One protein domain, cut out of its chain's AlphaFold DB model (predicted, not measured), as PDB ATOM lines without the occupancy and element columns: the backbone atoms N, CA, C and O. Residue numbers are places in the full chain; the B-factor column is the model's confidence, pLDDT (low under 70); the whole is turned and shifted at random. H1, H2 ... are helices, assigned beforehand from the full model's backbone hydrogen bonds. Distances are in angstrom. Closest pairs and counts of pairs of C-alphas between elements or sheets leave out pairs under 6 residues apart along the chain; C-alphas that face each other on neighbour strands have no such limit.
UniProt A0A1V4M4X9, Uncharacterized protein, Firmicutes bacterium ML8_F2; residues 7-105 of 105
ATOM      1  N   TYR A   7     236.617 270.359 196.797       92.81
ATOM      2  CA  TYR A   7     237.308 271.558 197.259       92.81
ATOM      3  C   TYR A   7     236.366 272.497 198.024       92.81
ATOM      4  O   TYR A   7     236.707 272.959 199.111       92.81
ATOM      5  N   TRP A   8     235.159 272.742 197.503       90.06
ATOM      6  CA  TRP A   8     234.186 273.615 198.156       90.06
ATOM      7  C   TRP A   8     233.693 273.033 199.485       90.06
ATOM      8  O   TRP A   8     233.670 273.753 200.479       90.06
ATOM      9  N   LYS A   9     233.392 271.725 199.538       90.56
ATOM     10  CA  LYS A   9     232.957 271.051 200.777       90.56
ATOM     11  C   LYS A   9     234.011 271.132 201.882       90.56
ATOM     12  O   LYS A   9     233.672 271.383 203.031       90.56
ATOM     13  N   LYS A  10     235.289 270.946 201.530       94.50
ATOM     14  CA  LYS A  10     236.409 271.065 202.478       94.50
ATOM     15  C   LYS A  10     236.638 272.505 202.934       94.50
ATOM     16  O   LYS A  10     237.008 272.724 204.079       94.50
ATOM     17  N   THR A  11     236.430 273.471 202.042       91.31
ATOM     18  CA  THR A  11     236.638 274.897 202.341       91.31
ATOM     19  C   THR A  11     235.502 275.471 203.194       91.31
ATOM     20  O   THR A  11     235.746 276.327 204.040       91.31
ATOM     21  N   TYR A  12     234.268 274.993 202.998       89.94
ATOM     22  CA  TYR A  12     233.067 275.487 203.674       89.94
ATOM     23  C   TYR A  12     232.219 274.328 204.237       89.94
ATOM     24  O   TYR A  12     231.145 274.040 203.704       89.94
ATOM     25  N   PRO A  13     232.677 273.655 205.310       90.44
ATOM     26  CA  PRO A  13     232.037 272.439 205.828       90.44
ATOM     27  C   PRO A  13     230.595 272.658 206.312       90.44
ATOM     28  O   PRO A  13     229.751 271.777 206.163       90.44
ATOM     29  N   ASP A  14     230.294 273.856 206.817       92.12
ATOM     30  CA  ASP A  14     228.962 274.219 207.316       92.12
ATOM     31  C   ASP A  14     228.069 274.884 206.257       92.12
ATOM     32  O   ASP A  14     226.920 275.238 206.537       92.12
ATOM     33  N   ALA A  15     228.571 275.085 205.034       88.50
ATOM     34  CA  ALA A  15     227.801 275.779 204.015       88.50
ATOM     35  C   ALA A  15     226.602 274.945 203.549       88.50
ATOM     36  O   ALA A  15     226.671 273.737 203.310       88.50
ATOM     37  N   ARG A  16     225.470 275.629 203.392       89.00
ATOM     38  CA  ARG A  16     224.219 275.059 202.891       89.00
ATOM     39  C   ARG A  16     223.923 275.642 201.517       89.00
ATOM     40  O   ARG A  16     224.085 276.839 201.302       89.00
ATOM     41  N   ILE A  17     223.470 274.792 200.600       85.38
ATOM     42  CA  ILE A  17     222.963 275.211 199.294       85.38
ATOM     43  C   ILE A  17     221.475 274.894 199.265       85.38
ATOM     44  O   ILE A  17     221.079 273.752 199.477       85.38
ATOM     45  N   ALA A  18     220.666 275.911 198.990       85.31
ATOM     46  CA  ALA A  18     219.252 275.760 198.699       85.31
ATOM     47  C   ALA A  18     219.016 276.109 197.228       85.31
ATOM     48  O   ALA A  18     219.586 277.070 196.711       85.31
ATOM     49  N   ALA A  19     218.177 275.323 196.559       85.81
ATOM     50  CA  ALA A  19     217.705 275.617 195.216       85.81
ATOM     51  C   ALA A  19     216.189 275.798 195.269       85.81
ATOM     52  O   ALA A  19     215.475 274.942 195.788       85.81
ATOM     53  N   PHE A  20     215.712 276.912 194.726       85.31
ATOM     54  CA  PHE A  20     214.295 277.208 194.586       85.31
ATOM     55  C   PHE A  20     213.962 277.318 193.100       85.31
ATOM     56  O   PHE A  20     214.688 277.963 192.345       85.31
ATOM     57  N   MET A  21     212.887 276.655 192.674       87.44
ATOM     58  CA  MET A  21     212.460 276.627 191.280       87.44
ATOM     59  C   MET A  21     210.988 277.000 191.191       87.44
ATOM     60  O   MET A  21     210.134 276.318 191.753       87.44
ATOM     61  N   VAL A  22     210.705 278.047 190.424       85.69
ATOM     62  CA  VAL A  22     209.348 278.438 190.043       85.69
ATOM     63  C   VAL A  22     209.107 277.961 188.617       85.69
ATOM     64  O   VAL A  22     209.956 278.151 187.746       85.69
ATOM     65  N   ARG A  23     207.968 277.311 188.378       89.75
ATOM     66  CA  ARG A  23     207.549 276.829 187.054       89.75
ATOM     67  C   ARG A  23     206.254 277.514 186.645       89.75
ATOM     68  O   ARG A  23     205.504 277.952 187.511       89.75
ATOM     69  N   ASN A  24     205.998 277.562 185.338       91.00
ATOM     70  CA  ASN A  24     204.779 278.132 184.754       91.00
ATOM     71  C   ASN A  24     204.512 279.579 185.197       91.00
ATOM     72  O   ASN A  24     203.367 279.969 185.396       91.00
ATOM     73  N   VAL A  25     205.576 280.364 185.377       87.81
ATOM     74  CA  VAL A  25     205.467 281.790 185.678       87.81
ATOM     75  C   VAL A  25     205.857 282.579 184.437       87.81
ATOM     76  O   VAL A  25     206.880 282.299 183.806       87.81
ATOM     77  N   GLU A  26     205.040 283.558 184.075       86.56
ATOM     78  CA  GLU A  26     205.364 284.459 182.978       86.56
ATOM     79  C   GLU A  26     206.402 285.478 183.442       86.56
ATOM     80  O   GLU A  26     206.193 286.213 184.411       86.56
ATOM     81  N   ASN A  27     207.539 285.539 182.746       86.12
ATOM     82  CA  ASN A  27     208.532 286.573 183.002       86.12
ATOM     83  C   ASN A  27     208.180 287.841 182.220       86.12
ATOM     84  O   ASN A  27     208.750 288.125 181.165       86.12
ATOM     85  N   ILE A  28     207.206 288.585 182.736       86.50
ATOM     86  CA  ILE A  28     206.780 289.856 182.154       86.50
ATOM     87  C   ILE A  28     207.896 290.884 182.362       86.50
ATOM     88  O   ILE A  28     208.499 290.955 183.435       86.50
ATOM     89  N   LYS A  29     208.183 291.687 181.334       81.25
ATOM     90  CA  LYS A  29     209.239 292.706 181.390       81.25
ATOM     91  C   LYS A  29     208.970 293.742 182.483       81.25
ATOM     92  O   LYS A  29     209.857 294.035 183.270       81.25
ATOM     93  N   GLU A  30     207.742 294.241 182.558       76.94
ATOM     94  CA  GLU A  30     207.334 295.259 183.526       76.94
ATOM     95  C   GLU A  30     205.983 294.887 184.132       76.94
ATOM     96  O   GLU A  30     205.028 294.593 183.416       76.94
ATOM     97  N   HIS A  31     205.899 294.905 185.462       85.19
ATOM     98  CA  HIS A  31     204.652 294.708 186.193       85.19
ATOM     99  C   HIS A  31     204.389 295.946 187.068       85.19
ATOM    100  O   HIS A  31     205.141 296.172 188.021       85.19
ATOM    101  N   PRO A  32     203.332 296.746 186.818       87.88
ATOM    102  CA  PRO A  32     203.134 298.046 187.475       87.88
ATOM    103  C   PRO A  32     203.156 298.006 189.012       87.88
ATOM    104  O   PRO A  32     203.752 298.868 189.666       87.88
ATOM    105  N   ALA A  33     202.553 296.975 189.611       88.75
ATOM    106  CA  ALA A  33     202.559 296.813 191.066       88.75
ATOM    107  C   ALA A  33     203.954 296.465 191.621       88.75
ATOM    108  O   ALA A  33     204.304 296.895 192.722       88.75
ATOM    109  N   LEU A  34     204.763 295.726 190.853       88.25
ATOM    110  CA  LEU A  34     206.125 295.372 191.245       88.25
ATOM    111  C   LEU A  34     207.030 296.597 191.145       88.25
ATOM    112  O   LEU A  34     207.770 296.877 192.083       88.25
ATOM    113  N   GLU A  35     206.892 297.385 190.076       88.81
ATOM    114  CA  GLU A  35     207.591 298.664 189.936       88.81
ATOM    115  C   GLU A  35     207.262 299.609 191.091       88.81
ATOM    116  O   GLU A  35     208.166 300.157 191.717       88.81
ATOM    117  N   THR A  36     205.985 299.741 191.455       91.19
ATOM    118  CA  THR A  36     205.571 300.590 192.583       91.19
ATOM    119  C   THR A  36     206.231 300.141 193.887       91.19
ATOM    120  O   THR A  36     206.769 300.960 194.637       91.19
ATOM    121  N   ARG A  37     206.252 298.829 194.144       91.69
ATOM    122  CA  ARG A  37     206.864 298.263 195.348       91.69
ATOM    123  C   ARG A  37     208.393 298.389 195.331       91.69
ATOM    124  O   ARG A  37     208.978 298.683 196.370       91.69
ATOM    125  N   LYS A  38     209.028 298.283 194.160       90.19
ATOM    126  CA  LYS A  38     210.460 298.550 193.962       90.19
ATOM    127  C   LYS A  38     210.802 300.008 194.266       90.19
ATOM    128  O   LYS A  38     211.737 300.264 195.018       90.19
ATOM    129  N   ARG A  39     210.024 300.973 193.762       91.25
ATOM    130  CA  ARG A  39     210.238 302.405 194.062       91.25
ATOM    131  C   ARG A  39     210.013 302.736 195.535       91.25
ATOM    132  O   ARG A  39     210.708 303.597 196.069       91.25
ATOM    133  N   ALA A  40     209.073 302.067 196.204       92.12
ATOM    134  CA  ALA A  40     208.894 302.209 197.648       92.12
ATOM    135  C   ALA A  40     210.124 301.698 198.418       92.12
ATOM    136  O   ALA A  40     210.655 302.420 199.262       92.12
ATOM    137  N   LEU A  41     210.631 300.515 198.054       90.69
ATOM    138  CA  LEU A  41     211.851 299.950 198.633       90.69
ATOM    139  C   LEU A  41     213.065 300.861 198.401       90.69
ATOM    140  O   LEU A  41     213.835 301.111 199.320       90.69
ATOM    141  N   GLU A  42     213.226 301.422 197.201       90.00
ATOM    142  CA  GLU A  42     214.299 302.381 196.908       90.00
ATOM    143  C   GLU A  42     214.277 303.593 197.844       90.00
ATOM    144  O   GLU A  42     215.332 304.021 198.314       90.00
ATOM    145  N   LYS A  43     213.092 304.147 198.127       90.06
ATOM    146  CA  LYS A  43     212.941 305.278 199.054       90.06
ATOM    147  C   LYS A  43     213.318 304.882 200.481       90.06
ATOM    148  O   LYS A  43     214.060 305.619 201.128       90.06
ATOM    149  N   GLU A  44     212.863 303.719 200.944       89.62
ATOM    150  CA  GLU A  44     213.209 303.191 202.268       89.62
ATOM    151  C   GLU A  44     214.722 302.979 202.410       89.62
ATOM    152  O   GLU A  44     215.335 303.422 203.380       89.62
ATOM    153  N   LEU A  45     215.348 302.352 201.412       87.50
ATOM    154  CA  LEU A  45     216.780 302.073 201.412       87.50
ATOM    155  C   LEU A  45     217.615 303.355 201.396       87.50
ATOM    156  O   LEU A  45     218.612 303.431 202.111       87.50
ATOM    157  N   ARG A  46     217.209 304.374 200.626       87.19
ATOM    158  CA  ARG A  46     217.871 305.689 200.637       87.19
ATOM    159  C   ARG A  46     217.799 306.342 202.008       87.19
ATOM    160  O   ARG A  46     218.813 306.831 202.484       87.19
ATOM    161  N   TYR A  47     216.629 306.315 202.642       86.44
ATOM    162  CA  TYR A  47     216.452 306.871 203.981       86.44
ATOM    163  C   TYR A  47     217.298 306.126 205.022       86.44
ATOM    164  O   TYR A  47     218.009 306.726 205.823       86.44
ATOM    165  N   ARG A  48     217.279 304.790 204.989       85.19
ATOM    166  CA  ARG A  48     217.987 303.950 205.962       85.19
ATOM    167  C   ARG A  48     219.511 304.018 205.829       85.19
ATOM    168  O   ARG A  48     220.216 303.902 206.835       85.19
ATOM    169  N   PHE A  49     220.009 304.170 204.603       81.50
ATOM    170  CA  PHE A  49     221.433 304.138 204.264       81.50
ATOM    171  C   PHE A  49     221.939 305.452 203.663       81.50
ATOM    172  O   PHE A  49     222.873 305.433 202.862       81.50
ATOM    173  N   GLU A  50     221.357 306.582 204.074       77.62
ATOM    174  CA  GLU A  50     221.866 307.920 203.746       77.62
ATOM    175  C   GLU A  50     223.363 308.030 204.086       77.62
ATOM    176  O   GLU A  50     224.168 308.501 203.283       77.62
ATOM    177  N   ASP A  51     223.756 307.453 205.226       78.56
ATOM    178  CA  ASP A  51     225.153 307.202 205.554       78.56
ATOM    179  C   ASP A  51     225.599 305.798 205.103       78.56
ATOM    180  O   ASP A  51     225.296 304.769 205.720       78.56
ATOM    181  N   THR A  52     226.401 305.761 204.038       74.06
ATOM    182  CA  THR A  52     227.010 304.527 203.513       74.06
ATOM    183  C   THR A  52     227.936 303.806 204.499       74.06
ATOM    184  O   THR A  52     228.217 302.616 204.313       74.06
ATOM    185  N   SER A  53     228.406 304.468 205.562       79.56
ATOM    186  CA  SER A  53     229.194 303.834 206.624       79.56
ATOM    187  C   SER A  53     228.381 302.749 207.344       79.56
ATOM    188  O   SER A  53     228.883 301.644 207.581       79.56
ATOM    189  N   ARG A  54     227.079 303.000 207.559       82.44
ATOM    190  CA  ARG A  54     226.143 302.042 208.162       82.44
ATOM    191  C   ARG A  54     226.021 300.782 207.320       82.44
ATOM    192  O   ARG A  54     226.042 299.685 207.869       82.44
ATOM    193  N   LEU A  55     225.982 300.914 205.996       82.38
ATOM    194  CA  LEU A  55     225.913 299.770 205.087       82.38
ATOM    195  C   LEU A  55     227.163 298.882 205.191       82.38
ATOM    196  O   LEU A  55     227.052 297.660 205.270       82.38
ATOM    197  N   LYS A  56     228.357 299.484 205.251       82.50
ATOM    198  CA  LYS A  56     229.630 298.753 205.407       82.50
ATOM    199  C   LYS A  56     229.774 298.088 206.779       82.50
ATOM    200  O   LYS A  56     230.527 297.124 206.915       82.50
ATOM    201  N   SER A  57     229.064 298.585 207.792       86.88
ATOM    202  CA  SER A  57     229.062 298.008 209.141       86.88
ATOM    203  C   SER A  57     228.210 296.737 209.269       86.88
ATOM    204  O   SER A  57     228.368 295.984 210.228       86.88
ATOM    205  N   LEU A  58     227.327 296.458 208.301       88.38
ATOM    206  CA  LEU A  58     226.466 295.280 208.341       88.38
ATOM    207  C   LEU A  58     227.293 293.994 208.226       88.38
ATOM    208  O   LEU A  58     228.037 293.804 207.260       88.38
ATOM    209  N   LYS A  59     227.093 293.064 209.171       89.56
ATOM    210  CA  LYS A  59     227.772 291.755 209.181       89.56
ATOM    211  C   LYS A  59     227.683 291.017 207.831       89.56
ATOM    212  O   LYS A  59     228.725 290.555 207.366       89.56
ATOM    213  N   PRO A  60     226.520 290.952 207.142       87.12
ATOM    214  CA  PRO A  60     226.443 290.334 205.818       87.12
ATOM    215  C   PRO A  60     227.351 291.012 204.784       87.12
ATOM    216  O   PRO A  60     228.073 290.337 204.055       87.12
ATOM    217  N   VAL A  61     227.383 292.349 204.747       88.44
ATOM    218  CA  VAL A  61     228.208 293.105 203.789       88.44
ATOM    219  C   VAL A  61     229.695 292.844 204.022       88.44
ATOM    220  O   VAL A  61     230.439 292.666 203.057       88.44
ATOM    221  N   GLN A  62     230.129 292.768 205.281       90.44
ATOM    222  CA  GLN A  62     231.513 292.440 205.629       90.44
ATOM    223  C   GLN A  62     231.885 291.020 205.191       90.44
ATOM    224  O   GLN A  62     232.918 290.838 204.543       90.44
ATOM    225  N   ALA A  63     231.022 290.039 205.471       89.88
ATOM    226  CA  ALA A  63     231.230 288.646 205.086       89.88
ATOM    227  C   ALA A  63     231.342 288.481 203.559       89.88
ATOM    228  O   ALA A  63     232.322 287.919 203.067       89.88
ATOM    229  N   TYR A  64     230.403 289.050 202.793       89.81
ATOM    230  CA  TYR A  64     230.461 289.013 201.328       89.81
ATOM    231  C   TYR A  64     231.672 289.773 200.781       89.81
ATOM    232  O   TYR A  64     232.334 289.298 199.861       89.81
ATOM    233  N   THR A  65     232.020 290.924 201.357       90.19
ATOM    234  CA  THR A  65     233.208 291.675 200.927       90.19
ATOM    235  C   THR A  65     234.487 290.861 201.134       90.19
ATOM    236  O   THR A  65     235.333 290.831 200.242       90.19
ATOM    237  N   ALA A  66     234.631 290.176 202.272       90.25
ATOM    238  CA  ALA A  66     235.771 289.302 202.538       90.25
ATOM    239  C   ALA A  66     235.829 288.124 201.553       90.25
ATOM    240  O   ALA A  66     236.885 287.855 200.986       90.25
ATOM    241  N   TYR A  67     234.687 287.489 201.274       89.38
ATOM    242  CA  TYR A  67     234.600 286.396 200.306       89.38
ATOM    243  C   TYR A  67     235.021 286.828 198.892       89.38
ATOM    244  O   TYR A  67     235.854 286.184 198.259       89.38
ATOM    245  N   TYR A  68     234.506 287.958 198.395       90.81
ATOM    246  CA  TYR A  68     234.840 288.450 197.053       90.81
ATOM    247  C   TYR A  68     236.313 288.885 196.919       90.81
ATOM    248  O   TYR A  68     236.890 288.752 195.833       90.81
ATOM    249  N   LYS A  69     236.955 289.326 198.015       90.38
ATOM    250  CA  LYS A  69     238.393 289.650 198.034       90.38
ATOM    251  C   LYS A  69     239.275 288.452 197.679       90.38
ATOM    252  O   LYS A  69     240.267 288.651 196.981       90.38
ATOM    253  N   CYS A  70     238.902 287.227 198.061       89.38
ATOM    254  CA  CYS A  70     239.628 286.005 197.680       89.38
ATOM    255  C   CYS A  70     239.736 285.838 196.153       89.38
ATOM    256  O   CYS A  70     240.695 285.260 195.652       89.38
ATOM    257  N   PHE A  71     238.782 286.404 195.409       88.25
ATOM    258  CA  PHE A  71     238.729 286.363 193.949       88.25
ATOM    259  C   PHE A  71     239.232 287.648 193.285       88.25
ATOM    260  O   PHE A  71     239.048 287.815 192.081       88.25
ATOM    261  N   LYS A  72     239.823 288.579 194.052       90.62
ATOM    262  CA  LYS A  72     240.210 289.923 193.583       90.62
ATOM    263  C   LYS A  72     239.036 290.695 192.955       90.62
ATOM    264  O   LYS A  72     239.227 291.494 192.042       90.62
ATOM    265  N   LYS A  73     237.812 290.444 193.428       89.12
ATOM    266  CA  LYS A  73     236.584 291.094 192.955       89.12
ATOM    267  C   LYS A  73     235.970 291.954 194.053       89.12
ATOM    268  O   LYS A  73     236.195 291.741 195.242       89.12
ATOM    269  N   THR A  74     235.150 292.911 193.638       86.31
ATOM    270  CA  THR A  74     234.336 293.731 194.540       86.31
ATOM    271  C   THR A  74     232.938 293.141 194.641       86.31
ATOM    272  O   THR A  74     232.406 292.665 193.640       86.31
ATOM    273  N   TYR A  75     232.330 293.198 195.827       86.25
ATOM    274  CA  TYR A  75     230.956 292.750 196.039       86.25
ATOM    275  C   TYR A  75     229.972 293.596 195.197       86.25
ATOM    276  O   TYR A  75     229.829 294.795 195.467       86.25
ATOM    277  N   PRO A  76     229.299 293.026 194.175       82.25
ATOM    278  CA  PRO A  76     228.519 293.818 193.218       82.25
ATOM    279  C   PRO A  76     227.290 294.501 193.828       82.25
ATOM    280  O   PRO A  76     226.991 295.639 193.471       82.25
ATOM    281  N   LEU A  77     226.612 293.859 194.786       82.19
ATOM    282  CA  LEU A  77     225.439 294.452 195.443       82.19
ATOM    283  C   LEU A  77     225.813 295.720 196.215       82.19
ATOM    284  O   LEU A  77     225.118 296.726 196.111       82.19
ATOM    285  N   LEU A  78     226.967 295.739 196.892       83.75
ATOM    286  CA  LEU A  78     227.452 296.943 197.577       83.75
ATOM    287  C   LEU A  78     227.622 298.134 196.613       83.75
ATOM    288  O   LEU A  78     227.348 299.273 196.985       83.75
ATOM    289  N   GLN A  79     228.020 297.889 195.360       81.94
ATOM    290  CA  GLN A  79     228.121 298.937 194.336       81.94
ATOM    291  C   GLN A  79     226.750 299.453 193.875       81.94
ATOM    292  O   GLN A  79     226.593 300.652 193.620       81.94
ATOM    293  N   GLN A  80     225.749 298.574 193.801       81.69
ATOM    294  CA  GLN A  80     224.375 298.966 193.485       81.69
ATOM    295  C   GLN A  80     223.770 299.817 194.607       81.69
ATOM    296  O   GLN A  80     223.214 300.877 194.326       81.69
ATOM    297  N   PHE A  81     223.985 299.444 195.871       81.31
ATOM    298  CA  PHE A  81     223.573 300.262 197.015       81.31
ATOM    299  C   PHE A  81     224.280 301.619 197.057       81.31
ATOM    300  O   PHE A  81     223.625 302.632 197.276       81.31
ATOM    301  N   ASN A  82     225.588 301.676 196.783       79.12
ATOM    302  CA  ASN A  82     226.294 302.958 196.677       79.12
ATOM    303  C   ASN A  82     225.714 303.833 195.554       79.12
ATOM    304  O   ASN A  82     225.626 305.047 195.693       79.12
ATOM    305  N   THR A  83     225.295 303.233 194.441       82.69
ATOM    306  CA  THR A  83     224.649 303.964 193.342       82.69
ATOM    307  C   THR A  83     223.268 304.493 193.744       82.69
ATOM    308  O   THR A  83     222.925 305.622 193.391       82.69
ATOM    309  N   LEU A  84     222.510 303.731 194.534       83.06
ATOM    310  CA  LEU A  84     221.223 304.167 195.066       83.06
ATOM    311  C   LEU A  84     221.374 305.280 196.117       83.06
ATOM    312  O   LEU A  84     220.692 306.297 196.020       83.06
ATOM    313  N   ALA A  85     222.257 305.096 197.102       78.75
ATOM    314  CA  ALA A  85     222.416 306.001 198.240       78.75
ATOM    315  C   ALA A  85     223.213 307.266 197.884       78.75
ATOM    316  O   ALA A  85     222.765 308.374 198.151       78.75
ATOM    317  N   VAL A  86     224.368 307.117 197.221       75.81
ATOM    318  CA  VAL A  86     225.283 308.238 196.929       75.81
ATOM    319  C   VAL A  86     224.920 308.938 195.626       75.81
ATOM    320  O   VAL A  86     224.911 310.161 195.560       75.81
ATOM    321  N   LYS A  87     224.628 308.174 194.564       77.69
ATOM    322  CA  LYS A  87     224.323 308.751 193.240       77.69
ATOM    323  C   LYS A  87     222.834 309.030 193.040       77.69
ATOM    324  O   LYS A  87     222.470 309.537 191.981       77.69
ATOM    325  N   GLN A  88     221.987 308.663 194.007       77.69
ATOM    326  CA  GLN A  88     220.532 308.831 193.959       77.69
ATOM    327  C   GLN A  88     219.883 308.274 192.679       77.69
ATOM    328  O   GLN A  88     218.796 308.706 192.278       77.69
ATOM    329  N   LYS A  89     220.513 307.278 192.041       83.81
ATOM    330  CA  LYS A  89     219.993 306.653 190.821       83.81
ATOM    331  C   LYS A  89     219.057 305.496 191.176       83.81
ATOM    332  O   LYS A  89     219.371 304.740 192.095       83.81
ATOM    333  N   PRO A  90     217.909 305.359 190.492       81.56
ATOM    334  CA  PRO A  90     217.014 304.226 190.701       81.56
ATOM    335  C   PRO A  90     217.686 302.912 190.288       81.56
ATOM    336  O   PRO A  90     218.631 302.908 189.491       81.56
ATOM    337  N   PHE A  91     217.177 301.790 190.796       82.19
ATOM    338  CA  PHE A  91     217.533 300.486 190.259       82.19
ATOM    339  C   PHE A  91     217.059 300.378 188.804       82.19
ATOM    340  O   PHE A  91     216.004 300.934 188.453       82.19
ATOM    341  N   PRO A  92     217.830 299.679 187.948       79.25
ATOM    342  CA  PRO A  92     217.433 299.454 186.568       79.25
ATOM    343  C   PRO A  92     216.090 298.718 186.509       79.25
ATOM    344  O   PRO A  92     215.711 297.983 187.423       79.25
ATOM    345  N   VAL A  93     215.357 298.931 185.423       73.12
ATOM    346  CA  VAL A  93     214.195 298.104 185.095       73.12
ATOM    347  C   VAL A  93     214.729 296.840 184.435       73.12
ATOM    348  O   VAL A  93     215.361 296.919 183.379       73.12
ATOM    349  N   ALA A  94     214.568 295.701 185.106       78.81
ATOM    350  CA  ALA A  94     214.972 294.404 184.584       78.81
ATOM    351  C   ALA A  94     213.735 293.645 184.080       78.81
ATOM    352  O   ALA A  94     212.920 294.205 183.356       78.81
ATOM    353  N   SER A  95     213.624 292.363 184.416       85.25
ATOM    354  CA  SER A  95     212.412 291.572 184.194       85.25
ATOM    355  C   SER A  95     211.724 291.319 185.529       85.25
ATOM    356  O   SER A  95     212.399 291.312 186.563       85.25
ATOM    357  N   GLY A  96     210.415 291.067 185.521       85.38
ATOM    358  CA  GLY A  96     209.622 290.924 186.739       85.38
ATOM    359  C   GLY A  96     210.174 289.880 187.713       85.38
ATOM    360  O   GLY A  96     210.202 290.119 188.918       85.38
ATOM    361  N   LEU A  97     210.704 288.758 187.219       87.56
ATOM    362  CA  LEU A  97     211.316 287.747 188.091       87.56
ATOM    363  C   LEU A  97     212.648 288.198 188.697       87.56
ATOM    364  O   LEU A  97     212.935 287.887 189.851       87.56
ATOM    365  N   VAL A  98     213.464 288.929 187.933       84.81
ATOM    366  CA  VAL A  98     214.749 289.453 188.422       84.81
ATOM    367  C   VAL A  98     214.510 290.509 189.496       84.81
ATOM    368  O   VAL A  98     215.153 290.463 190.542       84.81
ATOM    369  N   ASP A  99     213.549 291.403 189.272       86.19
ATOM    370  CA  ASP A  99     213.179 292.431 190.242       86.19
ATOM    371  C   ASP A  99     212.588 291.812 191.515       86.19
ATOM    372  O   ASP A  99     212.980 292.191 192.617       86.19
ATOM    373  N   ALA A 100     211.721 290.803 191.390       87.00
ATOM    374  CA  ALA A 100     211.164 290.094 192.540       87.00
ATOM    375  C   ALA A 100     212.248 289.399 193.381       87.00
ATOM    376  O   ALA A 100     212.252 289.526 194.605       87.00
ATOM    377  N   MET A 101     213.192 288.702 192.737       86.38
ATOM    378  CA  MET A 101     214.308 288.049 193.432       86.38
ATOM    379  C   MET A 101     215.234 289.057 194.109       86.38
ATOM    380  O   MET A 101     215.684 288.818 195.226       86.38
ATOM    381  N   PHE A 102     215.509 290.183 193.451       82.69
ATOM    382  CA  PHE A 102     216.342 291.239 194.015       82.69
ATOM    383  C   PHE A 102     215.695 291.877 195.251       82.69
ATOM    384  O   PHE A 102     216.374 292.107 196.244       82.69
ATOM    385  N   MET A 103     214.386 292.133 195.210       85.06
ATOM    386  CA  MET A 103     213.653 292.751 196.319       85.06
ATOM    387  C   MET A 103     213.446 291.827 197.529       85.06
ATOM    388  O   MET A 103     213.114 292.316 198.604       85.06
ATOM    389  N   ALA A 104     213.581 290.509 197.356       83.88
ATOM    390  CA  ALA A 104     213.379 289.524 198.418       83.88
ATOM    391  C   ALA A 104     214.634 289.245 199.269       83.88
ATOM    392  O   ALA A 104     214.510 288.598 200.310       83.88
ATOM    393  N   GLY A 105     215.821 289.670 198.817       70.12
ATOM    394  CA  GLY A 105     217.109 289.453 199.494       70.12
ATOM    395  C   GLY A 105     217.503 290.585 200.430       70.12
ATOM    396  O   GLY A 105     218.111 290.270 201.478       70.12
TER     397      GLY A 105
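What this domain is: This is residues 7 to 105 of the 105 residues of an uncharacterized protein of Firmicutes bacterium ML8_F2 (UniProt A0A1V4M4X9). Look for a loose, flat, all-helix body in which the long helix H2 makes one side, H6 packs beside its residues 34 to 41, and H5 meets its residues 42 to 46 to form a corner. H3 and H4 lie near H5, and residues 7 to 21, including H1, stick out as a free arm. The printed part has 99 residues with six named helices, H1 to H6 in chain order, and no named strand. The radius of gyration of the C-alphas is 16.1 A and the spans are 45 by 40 by 20 A.

Where its parts are: Find C-alpha 32 at (203.134, 298.046, 187.475); from there H2 runs 24.4 A to residue 48. H3 holds residues 52 to 57, H4 residues 59 to 69 over 15.5 A, and H5 residues 76 to 85 over 14.5 A. H6, residues 96 to 104, ends at C-alpha 104, (213.379, 289.524, 198.418). H1, residues 7 to 11, begins at C-alpha 7, (237.308, 271.558, 197.259).

How they stand to each other: Start at H2: its residues 34 to 41 touch H6, the same way at a shallow tilt of 31 degrees, with the closest C-alphas, Lys 38 and Met 103, 7.0 A apart. H2 touches H5 with residues 42 to 46 alone, about perpendicular at 80 degrees; the closest C-alphas, Arg 46 and Ala 85, are 5.1 A apart. H4 and H5 are close but not clearly touching, with C-alphas Val 61 and Leu 78 closest at 7.3 A. So are H3 and H5, with Thr 52 and Asn 82 closest at 7.1 A between C-alphas. In each of the six helices every O i to N i+4 pair is within hydrogen-bond range.

The domain as a whole: The C-alphas farthest apart, Lys 10 and Pro 32, are 45.4 A apart. The printed part has no cut; the H1 to H2 link, 20 residues, is long. Mean pLDDT of the printed part is 85.8, and no printed residue is under 70.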